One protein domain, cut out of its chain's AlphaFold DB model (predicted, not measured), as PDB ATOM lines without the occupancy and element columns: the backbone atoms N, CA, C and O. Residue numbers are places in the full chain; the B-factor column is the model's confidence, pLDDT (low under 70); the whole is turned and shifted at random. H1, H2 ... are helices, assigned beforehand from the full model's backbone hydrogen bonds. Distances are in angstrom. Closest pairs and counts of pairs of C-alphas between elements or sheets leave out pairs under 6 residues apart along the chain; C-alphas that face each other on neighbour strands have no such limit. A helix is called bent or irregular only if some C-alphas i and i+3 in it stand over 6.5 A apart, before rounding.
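Overview. This is residues 4 to 91 of the 91 residues of an uncharacterized protein of Candidatus Staskawiczbacteria bacterium (UniProt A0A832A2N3). One very long helix, H1, makes the long axis, and residues 4 to 37 of it stick out alone. Past them the chain folds back as a loose arc, with H2 and H4 on opposite sides of H1's last part and H3 between. The printed part has 88 residues, four helices H1 to H4, no named strand: all helix, extended, radius of gyration of the C-alphas 20.9 A, spans 66 by 38 by 22 A.

Along the chain. H1, residues 4 to 48, runs 63.9 A from C-alpha 4 at (-24.848, 57.247, 43.879). H2 is residues 53 to 62, irregular, with C-alphas 55 and 58 9.4 A apart; H3 is residues 65 to 68. H4, residues 73 to 89, runs 23.8 A to C-alpha 89 at (-30.715, 57.186, -19.644).

Arrangement. H1 and H3 are close but not clearly touching; their closest C-alphas, Tyr 42 and Ile 65, are 6.9 A apart. H1 and H4 are near each other, with 5 pairs of C-alphas within 10 A. H2 and H3 meet only through their link; H2 is apart from H1 and H4. O i to N i+4 pairs within hydrogen-bond range number 39 of 41 in H1, 11 of 13 in H4 and 1 of 6 in H2, which has 4 of 7 i+3 pairs; H3 is too short for an i+4 pair.

Size, cuts and confidence. The C-alphas farthest apart, Glu 4 and Lys 91, are 68.9 A apart. The printed part has no cut, and its three links are tight. The pLDDT is under 70 in 34 residues, among them 58 to 76.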
ATOM      1  N   GLU A   4     -25.913  58.098  44.413       91.12
ATOM      2  CA  GLU A   4     -24.848  57.247  43.879       91.12
ATOM      3  C   GLU A   4     -25.341  56.324  42.757       91.12
ATOM      4  O   GLU A   4     -24.686  56.184  41.726       91.12
ATOM      5  N   SER A   5     -26.536  55.745  42.907       83.50
ATOM      6  CA  SER A   5     -27.138  54.876  41.894       83.50
ATOM      7  C   SER A   5     -27.524  55.662  40.639       83.50
ATOM      8  O   SER A   5     -27.350  55.177  39.525       83.50
ATOM      9  N   ILE A   6     -28.004  56.898  40.809       87.12
ATOM     10  CA  ILE A   6     -28.331  57.801  39.696       87.12
ATOM     11  C   ILE A   6     -27.058  58.178  38.932       87.12
ATOM     12  O   ILE A   6     -27.026  58.094  37.703       87.12
ATOM     13  N   LEU A   7     -25.991  58.538  39.648       87.00
ATOM     14  CA  LEU A   7     -24.697  58.867  39.053       87.00
ATOM     15  C   LEU A   7     -24.100  57.678  38.292       87.00
ATOM     16  O   LEU A   7     -23.650  57.849  37.160       87.00
ATOM     17  N   ALA A   8     -24.156  56.472  38.856       86.19
ATOM     18  CA  ALA A   8     -23.664  55.260  38.203       86.19
ATOM     19  C   ALA A   8     -24.396  54.964  36.882       86.19
ATOM     20  O   ALA A   8     -23.761  54.627  35.878       86.19
ATOM     21  N   ILE A   9     -25.721  55.143  36.851       86.31
ATOM     22  CA  ILE A   9     -26.525  54.980  35.631       86.31
ATOM     23  C   ILE A   9     -26.111  56.016  34.580       86.31
ATOM     24  O   ILE A   9     -25.839  55.649  33.437       86.31
ATOM     25  N   ILE A  10     -26.002  57.293  34.958       87.50
ATOM     26  CA  ILE A  10     -25.608  58.369  34.035       87.50
ATOM     27  C   ILE A  10     -24.218  58.098  33.445       87.50
ATOM     28  O   ILE A  10     -24.043  58.175  32.228       87.50
ATOM     29  N   ILE A  11     -23.247  57.716  34.276       91.31
ATOM     30  CA  ILE A  11     -21.882  57.391  33.833       91.31
ATOM     31  C   ILE A  11     -21.894  56.210  32.858       91.31
ATOM     32  O   ILE A  11     -21.231  56.256  31.822       91.31
ATOM     33  N   THR A  12     -22.689  55.179  33.144       89.56
ATOM     34  CA  THR A  12     -22.816  54.002  32.275       89.56
ATOM     35  C   THR A  12     -23.381  54.385  30.907       89.56
ATOM     36  O   THR A  12     -22.827  53.992  29.880       89.56
ATOM     37  N   PHE A  13     -24.428  55.213  30.864       87.25
ATOM     38  CA  PHE A  13     -25.000  55.703  29.606       87.25
ATOM     39  C   PHE A  13     -24.001  56.526  28.787       87.25
ATOM     40  O   PHE A  13     -23.906  56.349  27.570       87.25
ATOM     41  N   VAL A  14     -23.226  57.392  29.443       88.06
ATOM     42  CA  VAL A  14     -22.186  58.188  28.777       88.06
ATOM     43  C   VAL A  14     -21.099  57.280  28.200       88.06
ATOM     44  O   VAL A  14     -20.736  57.437  27.034       88.06
ATOM     45  N   LEU A  15     -20.622  56.290  28.957       86.19
ATOM     46  CA  LEU A  15     -19.605  55.346  28.483       86.19
ATOM     47  C   LEU A  15     -20.080  54.541  27.272       86.19
ATOM     48  O   LEU A  15     -19.360  54.453  26.276       86.19
ATOM     49  N   VAL A  16     -21.305  54.010  27.312       85.69
ATOM     50  CA  VAL A  16     -21.892  53.273  26.182       85.69
ATOM     51  C   VAL A  16     -22.014  54.174  24.952       85.69
ATOM     52  O   VAL A  16     -21.636  53.771  23.850       85.69
ATOM     53  N   TYR A  17     -22.470  55.416  25.125       81.88
ATOM     54  CA  TYR A  17     -22.563  56.382  24.032       81.88
ATOM     55  C   TYR A  17     -21.199  56.670  23.390       81.88
ATOM     56  O   TYR A  17     -21.079  56.675  22.160       81.88
ATOM     57  N   PHE A  18     -20.160  56.875  24.203       81.31
ATOM     58  CA  PHE A  18     -18.798  57.074  23.708       81.31
ATOM     59  C   PHE A  18     -18.287  55.839  22.960       81.31
ATOM     60  O   PHE A  18     -17.746  55.973  21.862       81.31
ATOM     61  N   LEU A  19     -18.520  54.636  23.480       75.44
ATOM     62  CA  LEU A  19     -18.084  53.393  22.843       75.44
ATOM     63  C   LEU A  19     -18.739  53.212  21.463       75.44
ATOM     64  O   LEU A  19     -18.058  52.970  20.464       75.44
ATOM     65  N   VAL A  20     -20.047  53.448  21.363       72.25
ATOM     66  CA  VAL A  20     -20.770  53.391  20.084       72.25
ATOM     67  C   VAL A  20     -20.266  54.461  19.111       72.25
ATOM     68  O   VAL A  20     -20.009  54.183  17.935       72.25
ATOM     69  N   ARG A  21     -20.097  55.699  19.580       73.06
ATOM     70  CA  ARG A  21     -19.747  56.833  18.716       73.06
ATOM     71  C   ARG A  21     -18.296  56.807  18.238       73.06
ATOM     72  O   ARG A  21     -18.052  57.227  17.108       73.06
ATOM     73  N   PHE A  22     -17.362  56.355  19.069       73.00
ATOM     74  CA  PHE A  22     -15.926  56.431  18.787       73.00
ATOM     75  C   PHE A  22     -15.306  55.107  18.364       73.00
ATOM     76  O   PHE A  22     -14.321  55.140  17.640       73.00
ATOM     77  N   VAL A  23     -15.865  53.962  18.757       75.50
ATOM     78  CA  VAL A  23     -15.321  52.652  18.369       75.50
ATOM     79  C   VAL A  23     -16.148  52.065  17.235       75.50
ATOM     80  O   VAL A  23     -15.636  51.835  16.141       75.50
ATOM     81  N   LEU A  24     -17.456  51.901  17.444       70.06
ATOM     82  CA  LEU A  24     -18.302  51.224  16.460       70.06
ATOM     83  C   LEU A  24     -18.493  52.056  15.188       70.06
ATOM     84  O   LEU A  24     -18.384  51.526  14.087       70.06
ATOM     85  N   LYS A  25     -18.709  53.372  15.299       75.94
ATOM     86  CA  LYS A  25     -18.930  54.235  14.127       75.94
ATOM     87  C   LYS A  25     -17.769  54.237  13.114       75.94
ATOM     88  O   LYS A  25     -18.057  54.096  11.925       75.94
ATOM     89  N   PRO A  26     -16.488  54.417  13.496       77.50
ATOM     90  CA  PRO A  26     -15.393  54.350  12.530       77.50
ATOM     91  C   PRO A  26     -15.157  52.938  11.990       77.50
ATOM     92  O   PRO A  26     -14.878  52.818  10.803       77.50
ATOM     93  N   ILE A  27     -15.340  51.885  12.794       77.69
ATOM     94  CA  ILE A  27     -15.224  50.495  12.318       77.69
ATOM     95  C   ILE A  27     -16.289  50.198  11.264       77.69
ATOM     96  O   ILE A  27     -15.970  49.699  10.190       77.69
ATOM     97  N   VAL A  28     -17.545  50.564  11.531       78.94
ATOM     98  CA  VAL A  28     -18.642  50.396  10.571       78.94
ATOM     99  C   VAL A  28     -18.347  51.174   9.295       78.94
ATOM    100  O   VAL A  28     -18.487  50.617   8.214       78.94
ATOM    101  N   LYS A  29     -17.872  52.425   9.389       78.12
ATOM    102  CA  LYS A  29     -17.461  53.206   8.211       78.12
ATOM    103  C   LYS A  29     -16.332  52.537   7.426       78.12
ATOM    104  O   LYS A  29     -16.397  52.515   6.203       78.12
ATOM    105  N   ALA A  30     -15.321  52.008   8.112       75.94
ATOM    106  CA  ALA A  30     -14.197  51.324   7.485       75.94
ATOM    107  C   ALA A  30     -14.653  50.047   6.767       75.94
ATOM    108  O   ALA A  30     -14.305  49.845   5.608       75.94
ATOM    109  N   LEU A  31     -15.499  49.234   7.407       78.69
ATOM    110  CA  LEU A  31     -16.093  48.046   6.791       78.69
ATOM    111  C   LEU A  31     -16.936  48.406   5.565       78.69
ATOM    112  O   LEU A  31     -16.791  47.780   4.520       78.69
ATOM    113  N   LEU A  32     -17.767  49.444   5.660       73.81
ATOM    114  CA  LEU A  32     -18.582  49.915   4.539       73.81
ATOM    115  C   LEU A  32     -17.705  50.390   3.372       73.81
ATOM    116  O   LEU A  32     -17.991  50.065   2.224       73.81
ATOM    117  N   ALA A  33     -16.607  51.093   3.660       72.69
ATOM    118  CA  ALA A  33     -15.639  51.511   2.648       72.69
ATOM    119  C   ALA A  33     -14.950  50.312   1.974       72.69
ATOM    120  O   ALA A  33     -14.823  50.303   0.752       72.69
ATOM    121  N   ILE A  34     -14.562  49.288   2.743       76.81
ATOM    122  CA  ILE A  34     -13.978  48.047   2.208       76.81
ATOM    123  C   ILE A  34     -14.981  47.331   1.300       76.81
ATOM    124  O   ILE A  34     -14.624  46.932   0.193       76.81
ATOM    125  N   ILE A  35     -16.238  47.207   1.731       76.19
ATOM    126  CA  ILE A  35     -17.301  46.584   0.934       76.19
ATOM    127  C   ILE A  35     -17.500  47.350  -0.376       76.19
ATOM    128  O   ILE A  35     -17.477  46.738  -1.439       76.19
ATOM    129  N   ILE A  36     -17.641  48.679  -0.321       76.94
ATOM    130  CA  ILE A  36     -17.795  49.521  -1.519       76.94
ATOM    131  C   ILE A  36     -16.596  49.354  -2.459       76.94
ATOM    132  O   ILE A  36     -16.779  49.226  -3.666       76.94
ATOM    133  N   PHE A  37     -15.377  49.323  -1.918       79.75
ATOM    134  CA  PHE A  37     -14.157  49.146  -2.702       79.75
ATOM    135  C   PHE A  37     -14.121  47.794  -3.428       79.75
ATOM    136  O   PHE A  37     -13.855  47.751  -4.629       79.75
ATOM    137  N   LEU A  38     -14.450  46.700  -2.735       77.94
ATOM    138  CA  LEU A  38     -14.546  45.366  -3.336       77.94
ATOM    139  C   LEU A  38     -15.619  45.309  -4.428       77.94
ATOM    140  O   LEU A  38     -15.404  44.731  -5.490       77.94
ATOM    141  N   LEU A  39     -16.759  45.952  -4.192       75.69
ATOM    142  CA  LEU A  39     -17.871  45.994  -5.137       75.69
ATOM    143  C   LEU A  39     -17.500  46.791  -6.399       75.69
ATOM    144  O   LEU A  39     -17.813  46.384  -7.516       75.69
ATOM    145  N   LEU A  40     -16.749  47.880  -6.241       77.44
ATOM    146  CA  LEU A  40     -16.216  48.662  -7.354       77.44
ATOM    147  C   LEU A  40     -15.195  47.857  -8.174       77.44
ATOM    148  O   LEU A  40     -15.258  47.863  -9.402       77.44
ATOM    149  N   ILE A  41     -14.310  47.107  -7.507       75.56
ATOM    150  CA  ILE A  41     -13.399  46.158  -8.166       75.56
ATOM    151  C   ILE A  41     -14.184  45.114  -8.963       75.56
ATOM    152  O   ILE A  41     -13.851  44.871 -10.122       75.56
ATOM    153  N   TYR A  42     -15.234  44.535  -8.377       73.12
ATOM    154  CA  TYR A  42     -16.084  43.555  -9.050       73.12
ATOM    155  C   TYR A  42     -16.703  44.119 -10.330       73.12
ATOM    156  O   TYR A  42     -16.595  43.509 -11.390       73.12
ATOM    157  N   ILE A  43     -17.321  45.301 -10.243       73.50
ATOM    158  CA  ILE A  43     -17.949  45.966 -11.392       73.50
ATOM    159  C   ILE A  43     -16.906  46.206 -12.491       73.50
ATOM    160  O   ILE A  43     -17.151  45.915 -13.660       73.50
ATOM    161  N   ILE A  44     -15.716  46.685 -12.131       75.94
ATOM    162  CA  ILE A  44     -14.644  46.953 -13.095       75.94
ATOM    163  C   ILE A  44     -14.134  45.655 -13.753       75.94
ATOM    164  O   ILE A  44     -13.927  45.621 -14.967       75.94
ATOM    165  N   GLN A  45     -13.993  44.568 -12.993       74.31
ATOM    166  CA  GLN A  45     -13.620  43.258 -13.535       74.31
ATOM    167  C   GLN A  45     -14.702  42.684 -14.462       74.31
ATOM    168  O   GLN A  45     -14.381  42.243 -15.565       74.31
ATOM    169  N   TYR A  46     -15.970  42.712 -14.040       69.12
ATOM    170  CA  TYR A  46     -17.088  42.088 -14.755       69.12
ATOM    171  C   TYR A  46     -17.491  42.863 -16.017       69.12
ATOM    172  O   TYR A  46     -17.665  42.263 -17.074       69.12
ATOM    173  N   PHE A  47     -17.612  44.192 -15.933       69.69
ATOM    174  CA  PHE A  47     -18.121  45.011 -17.041       69.69
ATOM    175  C   PHE A  47     -17.032  45.512 -17.988       69.69
ATOM    176  O   PHE A  47     -17.268  45.602 -19.190       69.69
ATOM    177  N   PHE A  48     -15.842  45.833 -17.474       74.00
ATOM    178  CA  PHE A  48     -14.752  46.377 -18.294       74.00
ATOM    179  C   PHE A  48     -13.694  45.326 -18.647       74.00
ATOM    180  O   PHE A  48     -12.705  45.648 -19.306       74.00
ATOM    181  N   GLY A  49     -13.867  44.074 -18.200       68.62
ATOM    182  CA  GLY A  49     -12.889  43.003 -18.405       68.62
ATOM    183  C   GLY A  49     -11.524  43.321 -17.789       68.62
ATOM    184  O   GLY A  49     -10.500  42.782 -18.219       68.62
ATOM    185  N   PHE A  50     -11.476  44.245 -16.824       68.50
ATOM    186  CA  PHE A  50     -10.225  44.735 -16.271       68.50
ATOM    187  C   PHE A  50      -9.609  43.661 -15.384       68.50
ATOM    188  O   PHE A  50     -10.113  43.338 -14.310       68.50
ATOM    189  N   ASN A  51      -8.489  43.098 -15.825       66.44
ATOM    190  CA  ASN A  51      -7.837  42.030 -15.090       66.44
ATOM    191  C   ASN A  51      -6.948  42.608 -13.982       66.44
ATOM    192  O   ASN A  51      -5.746  42.818 -14.167       66.44
ATOM    193  N   ILE A  52      -7.547  42.844 -12.812       65.62
ATOM    194  CA  ILE A  52      -6.840  43.332 -11.620       65.62
ATOM    195  C   ILE A  52      -5.700  42.393 -11.195       65.62
ATOM    196  O   ILE A  52      -4.733  42.848 -10.579       65.62
ATOM    197  N   ASN A  53      -5.741  41.119 -11.611       64.94
ATOM    198  CA  ASN A  53      -4.678  40.150 -11.348       64.94
ATOM    199  C   ASN A  53      -3.346  40.548 -11.988       64.94
ATOM    200  O   ASN A  53      -2.291  40.226 -11.443       64.94
ATOM    201  N   ARG A  54      -3.370  41.314 -13.087       64.69
ATOM    202  CA  ARG A  54      -2.146  41.867 -13.689       64.69
ATOM    203  C   ARG A  54      -1.551  43.033 -12.900       64.69
ATOM    204  O   ARG A  54      -0.346  43.228 -12.969       64.69
ATOM    205  N   PHE A  55      -2.366  43.790 -12.165       68.00
ATOM    206  CA  PHE A  55      -1.913  44.973 -11.422       68.00
ATOM    207  C   PHE A  55      -1.503  44.662  -9.981       68.00
ATOM    208  O   PHE A  55      -0.569  45.272  -9.469       68.00
ATOM    209  N   LEU A  56      -2.183  43.719  -9.324       72.44
ATOM    210  CA  LEU A  56      -1.980  43.426  -7.899       72.44
ATOM    211  C   LEU A  56      -1.186  42.136  -7.641       72.44
ATOM    212  O   LEU A  56      -0.900  41.808  -6.487       72.44
ATOM    213  N   GLY A  57      -0.805  41.404  -8.694       72.50
ATOM    214  CA  GLY A  57       0.015  40.196  -8.585       72.50
ATOM    215  C   GLY A  57      -0.594  39.178  -7.618       72.50
ATOM    216  O   GLY A  57      -1.759  38.815  -7.748       72.50
ATOM    217  N   HIS A  58       0.166  38.743  -6.609       68.69
ATOM    218  CA  HIS A  58      -0.290  37.766  -5.607       68.69
ATOM    219  C   HIS A  58      -1.479  38.244  -4.756       68.69
ATOM    220  O   HIS A  58      -2.298  37.427  -4.336       68.69
ATOM    221  N   PHE A  59      -1.616  39.554  -4.525       65.56
ATOM    222  CA  PHE A  59      -2.718  40.096  -3.720       65.56
ATOM    223  C   PHE A  59      -4.068  40.018  -4.425       65.56
ATOM    224  O   PHE A  59      -5.114  40.106  -3.785       65.56
ATOM    225  N   SER A  60      -4.054  39.806  -5.737       66.81
ATOM    226  CA  SER A  60      -5.270  39.684  -6.526       66.81
ATOM    227  C   SER A  60      -6.109  38.459  -6.177       66.81
ATOM    228  O   SER A  60      -7.324  38.507  -6.304       66.81
ATOM    229  N   ILE A  61      -5.494  37.405  -5.632       66.88
ATOM    230  CA  ILE A  61      -6.193  36.194  -5.184       66.88
ATOM    231  C   ILE A  61      -7.210  36.530  -4.081       66.88
ATOM    232  O   ILE A  61      -8.302  35.970  -4.062       66.88
ATOM    233  N   TYR A  62      -6.892  37.492  -3.211       67.56
ATOM    234  CA  TYR A  62      -7.797  37.951  -2.154       67.56
ATOM    235  C   TYR A  62      -8.899  38.883  -2.662       67.56
ATOM    236  O   TYR A  62      -9.860  39.125  -1.946       67.56
ATOM    237  N   LEU A  63      -8.771  39.417  -3.876       65.06
ATOM    238  CA  LEU A  63      -9.718  40.357  -4.485       65.06
ATOM    239  C   LEU A  63     -10.488  39.730  -5.655       65.06
ATOM    240  O   LEU A  63     -11.322  40.388  -6.273       65.06
ATOM    241  N   ASP A  64     -10.201  38.468  -5.972       65.31
ATOM    242  CA  ASP A  64     -10.877  37.698  -7.003       65.31
ATOM    243  C   ASP A  64     -12.167  37.109  -6.430       65.31
ATOM    244  O   ASP A  64     -12.235  35.961  -5.985       65.31
ATOM    245  N   ILE A  65     -13.195  37.949  -6.416       62.59
ATOM    246  CA  ILE A  65     -14.507  37.661  -5.830       62.59
ATOM    247  C   ILE A  65     -15.176  36.468  -6.537       62.59
ATOM    248  O   ILE A  65     -15.978  35.762  -5.930       62.59
ATOM    249  N   THR A  66     -14.796  36.165  -7.787       64.50
ATOM    250  CA  THR A  66     -15.299  34.985  -8.511       64.50
ATOM    251  C   THR A  66     -14.843  33.663  -7.888       64.50
ATOM    252  O   THR A  66     -15.538  32.655  -7.997       64.50
ATOM    253  N   LYS A  67     -13.713  33.662  -7.169       65.62
ATOM    254  CA  LYS A  67     -13.173  32.485  -6.471       65.62
ATOM    255  C   LYS A  67     -13.694  32.324  -5.049       65.62
ATOM    256  O   LYS A  67     -13.376  31.330  -4.403       65.62
ATOM    257  N   TRP A  68     -14.486  33.272  -4.551       68.12
ATOM    258  CA  TRP A  68     -14.999  33.217  -3.181       68.12
ATOM    259  C   TRP A  68     -16.086  32.147  -3.011       68.12
ATOM    260  O   TRP A  68     -16.434  31.816  -1.883       68.12
ATOM    261  N   GLY A  69     -16.618  31.591  -4.107       65.31
ATOM    262  CA  GLY A  69     -17.654  30.553  -4.061       65.31
ATOM    263  C   GLY A  69     -18.989  31.046  -3.492       65.31
ATOM    264  O   GLY A  69     -19.852  30.239  -3.160       65.31
ATOM    265  N   ILE A  70     -19.157  32.365  -3.362       65.88
ATOM    266  CA  ILE A  70     -20.373  33.003  -2.868       65.88
ATOM    267  C   ILE A  70     -21.215  33.385  -4.080       65.88
ATOM    268  O   ILE A  70     -20.762  34.145  -4.939       65.88
ATOM    269  N   ASP A  71     -22.446  32.880  -4.137       66.06
ATOM    270  CA  ASP A  71     -23.421  33.357  -5.109       66.06
ATOM    271  C   ASP A  71     -23.855  34.781  -4.729       66.06
ATOM    272  O   ASP A  71     -24.624  35.003  -3.791       66.06
ATOM    273  N   LEU A  72     -23.299  35.763  -5.436       68.00
ATOM    274  CA  LEU A  72     -23.619  37.180  -5.277       68.00
ATOM    275  C   LEU A  72     -24.779  37.617  -6.179       68.00
ATOM    276  O   LEU A  72     -25.061  38.812  -6.247       68.00
ATOM    277  N   SER A  73     -25.475  36.691  -6.850       68.00
ATOM    278  CA  SER A  73     -26.622  36.996  -7.718       68.00
ATOM    279  C   SER A  73     -27.658  37.903  -7.044       68.00
ATOM    280  O   SER A  73     -28.186  38.812  -7.681       68.00
ATOM    281  N   TRP A  74     -27.876  37.747  -5.736       67.81
ATOM    282  CA  TRP A  74     -28.784  38.588  -4.951       67.81
ATOM    283  C   TRP A  74     -28.347  40.063  -4.840       67.81
ATOM    284  O   TRP A  74     -29.206  40.938  -4.762       67.81
ATOM    285  N   ILE A  75     -27.042  40.361  -4.873       64.69
ATOM    286  CA  ILE A  75     -26.500  41.738  -4.920       64.69
ATOM    287  C   ILE A  75     -26.426  42.234  -6.366       64.69
ATOM    288  O   ILE A  75     -26.660  43.408  -6.648       64.69
ATOM    289  N   LEU A  76     -26.091  41.339  -7.293       64.75
ATOM    290  CA  LEU A  76     -25.795  41.682  -8.681       64.75
ATOM    291  C   LEU A  76     -27.048  41.904  -9.529       64.75
ATOM    292  O   LEU A  76     -27.041  42.775 -10.394       64.75
ATOM    293  N   ASN A  77     -28.139  41.188  -9.257       70.56
ATOM    294  CA  ASN A  77     -29.419  41.377  -9.940       70.56
ATOM    295  C   ASN A  77     -29.956  42.814  -9.823       70.56
ATOM    296  O   ASN A  77     -30.201  43.431 -10.862       70.56
ATOM    297  N   PRO A  78     -30.086  43.403  -8.618       70.94
ATOM    298  CA  PRO A  78     -30.547  44.784  -8.504       70.94
ATOM    299  C   PRO A  78     -29.550  45.791  -9.100       70.94
ATOM    300  O   PRO A  78     -29.966  46.820  -9.635       70.94
ATOM    301  N   LEU A  79     -28.242  45.502  -9.083       66.06
ATOM    302  CA  LEU A  79     -27.241  46.349  -9.744       66.06
ATOM    303  C   LEU A  79     -27.373  46.325 -11.266       66.06
ATOM    304  O   LEU A  79     -27.291  47.381 -11.885       66.06
ATOM    305  N   ASN A  80     -27.626  45.164 -11.868       66.19
ATOM    306  CA  ASN A  80     -27.856  45.049 -13.306       66.19
ATOM    307  C   ASN A  80     -29.083  45.856 -13.747       66.19
ATOM    308  O   ASN A  80     -29.039  46.517 -14.784       66.19
ATOM    309  N   GLU A  81     -30.157  45.872 -12.954       73.88
ATOM    310  CA  GLU A  81     -31.324  46.715 -13.239       73.88
ATOM    311  C   GLU A  81     -31.007  48.213 -13.155       73.88
ATOM    312  O   GLU A  81     -31.427  48.986 -14.022       73.88
ATOM    313  N   ILE A  82     -30.247  48.638 -12.140       74.62
ATOM    314  CA  ILE A  82     -29.826  50.038 -11.981       74.62
ATOM    315  C   ILE A  82     -28.897  50.457 -13.124       74.62
ATOM    316  O   ILE A  82     -29.083  51.521 -13.714       74.62
ATOM    317  N   LEU A  83     -27.926  49.617 -13.478       67.00
ATOM    318  CA  LEU A  83     -26.974  49.884 -14.552       67.00
ATOM    319  C   LEU A  83     -27.659  49.923 -15.919       67.00
ATOM    320  O   LEU A  83     -27.373  50.825 -16.700       67.00
ATOM    321  N   ASN A  84     -28.619  49.033 -16.186       74.44
ATOM    322  CA  ASN A  84     -29.423  49.088 -17.410       74.44
ATOM    323  C   ASN A  84     -30.294  50.348 -17.472       74.44
ATOM    324  O   ASN A  84     -30.433  50.946 -18.539       74.44
ATOM    325  N   LYS A  85     -30.846  50.801 -16.339       73.00
ATOM    326  CA  LYS A  85     -31.554  52.087 -16.270       73.00
ATOM    327  C   LYS A  85     -30.632  53.264 -16.574       73.00
ATOM    328  O   LYS A  85     -31.027  54.139 -17.332       73.00
ATOM    329  N   ILE A  86     -29.416  53.273 -16.029       70.19
ATOM    330  CA  ILE A  86     -28.421  54.320 -16.297       70.19
ATOM    331  C   ILE A  86     -27.990  54.287 -17.768       70.19
ATOM    332  O   ILE A  86     -27.993  55.322 -18.426       70.19
ATOM    333  N   ALA A  87     -27.688  53.109 -18.316       65.00
ATOM    334  CA  ALA A  87     -27.293  52.944 -19.714       65.00
ATOM    335  C   ALA A  87     -28.382  53.414 -20.691       65.00
ATOM    336  O   ALA A  87     -28.068  54.072 -21.677       65.00
ATOM    337  N   ASN A  88     -29.656  53.140 -20.393       70.25
ATOM    338  CA  ASN A  88     -30.787  53.642 -21.176       70.25
ATOM    339  C   ASN A  88     -31.064  55.138 -20.968       70.25
ATOM    340  O   ASN A  88     -31.727  55.737 -21.802       70.25
ATOM    341  N   PHE A  89     -30.588  55.745 -19.880       71.44
ATOM    342  CA  PHE A  89     -30.715  57.186 -19.644       71.44
ATOM    343  C   PHE A  89     -29.698  58.001 -20.460       71.44
ATOM    344  O   PHE A  89     -29.944  59.159 -20.780       71.44
ATOM    345  N   PHE A  90     -28.549  57.399 -20.783       65.31
ATOM    346  CA  PHE A  90     -27.488  58.007 -21.594       65.31
ATOM    347  C   PHE A  90     -27.564  57.647 -23.089       65.31
ATOM    348  O   PHE A  90     -26.690  58.067 -23.850       65.31
ATOM    349  N   LYS A  91     -28.566  56.866 -23.506       52.16
ATOM    350  CA  LYS A  91     -28.804  56.451 -24.893       52.16
ATOM    351  C   LYS A  91     -29.963  57.238 -25.491       52.16
ATOM    352  O   LYS A  91     -29.859  57.576 -26.688       52.16
TER     353      LYS A  91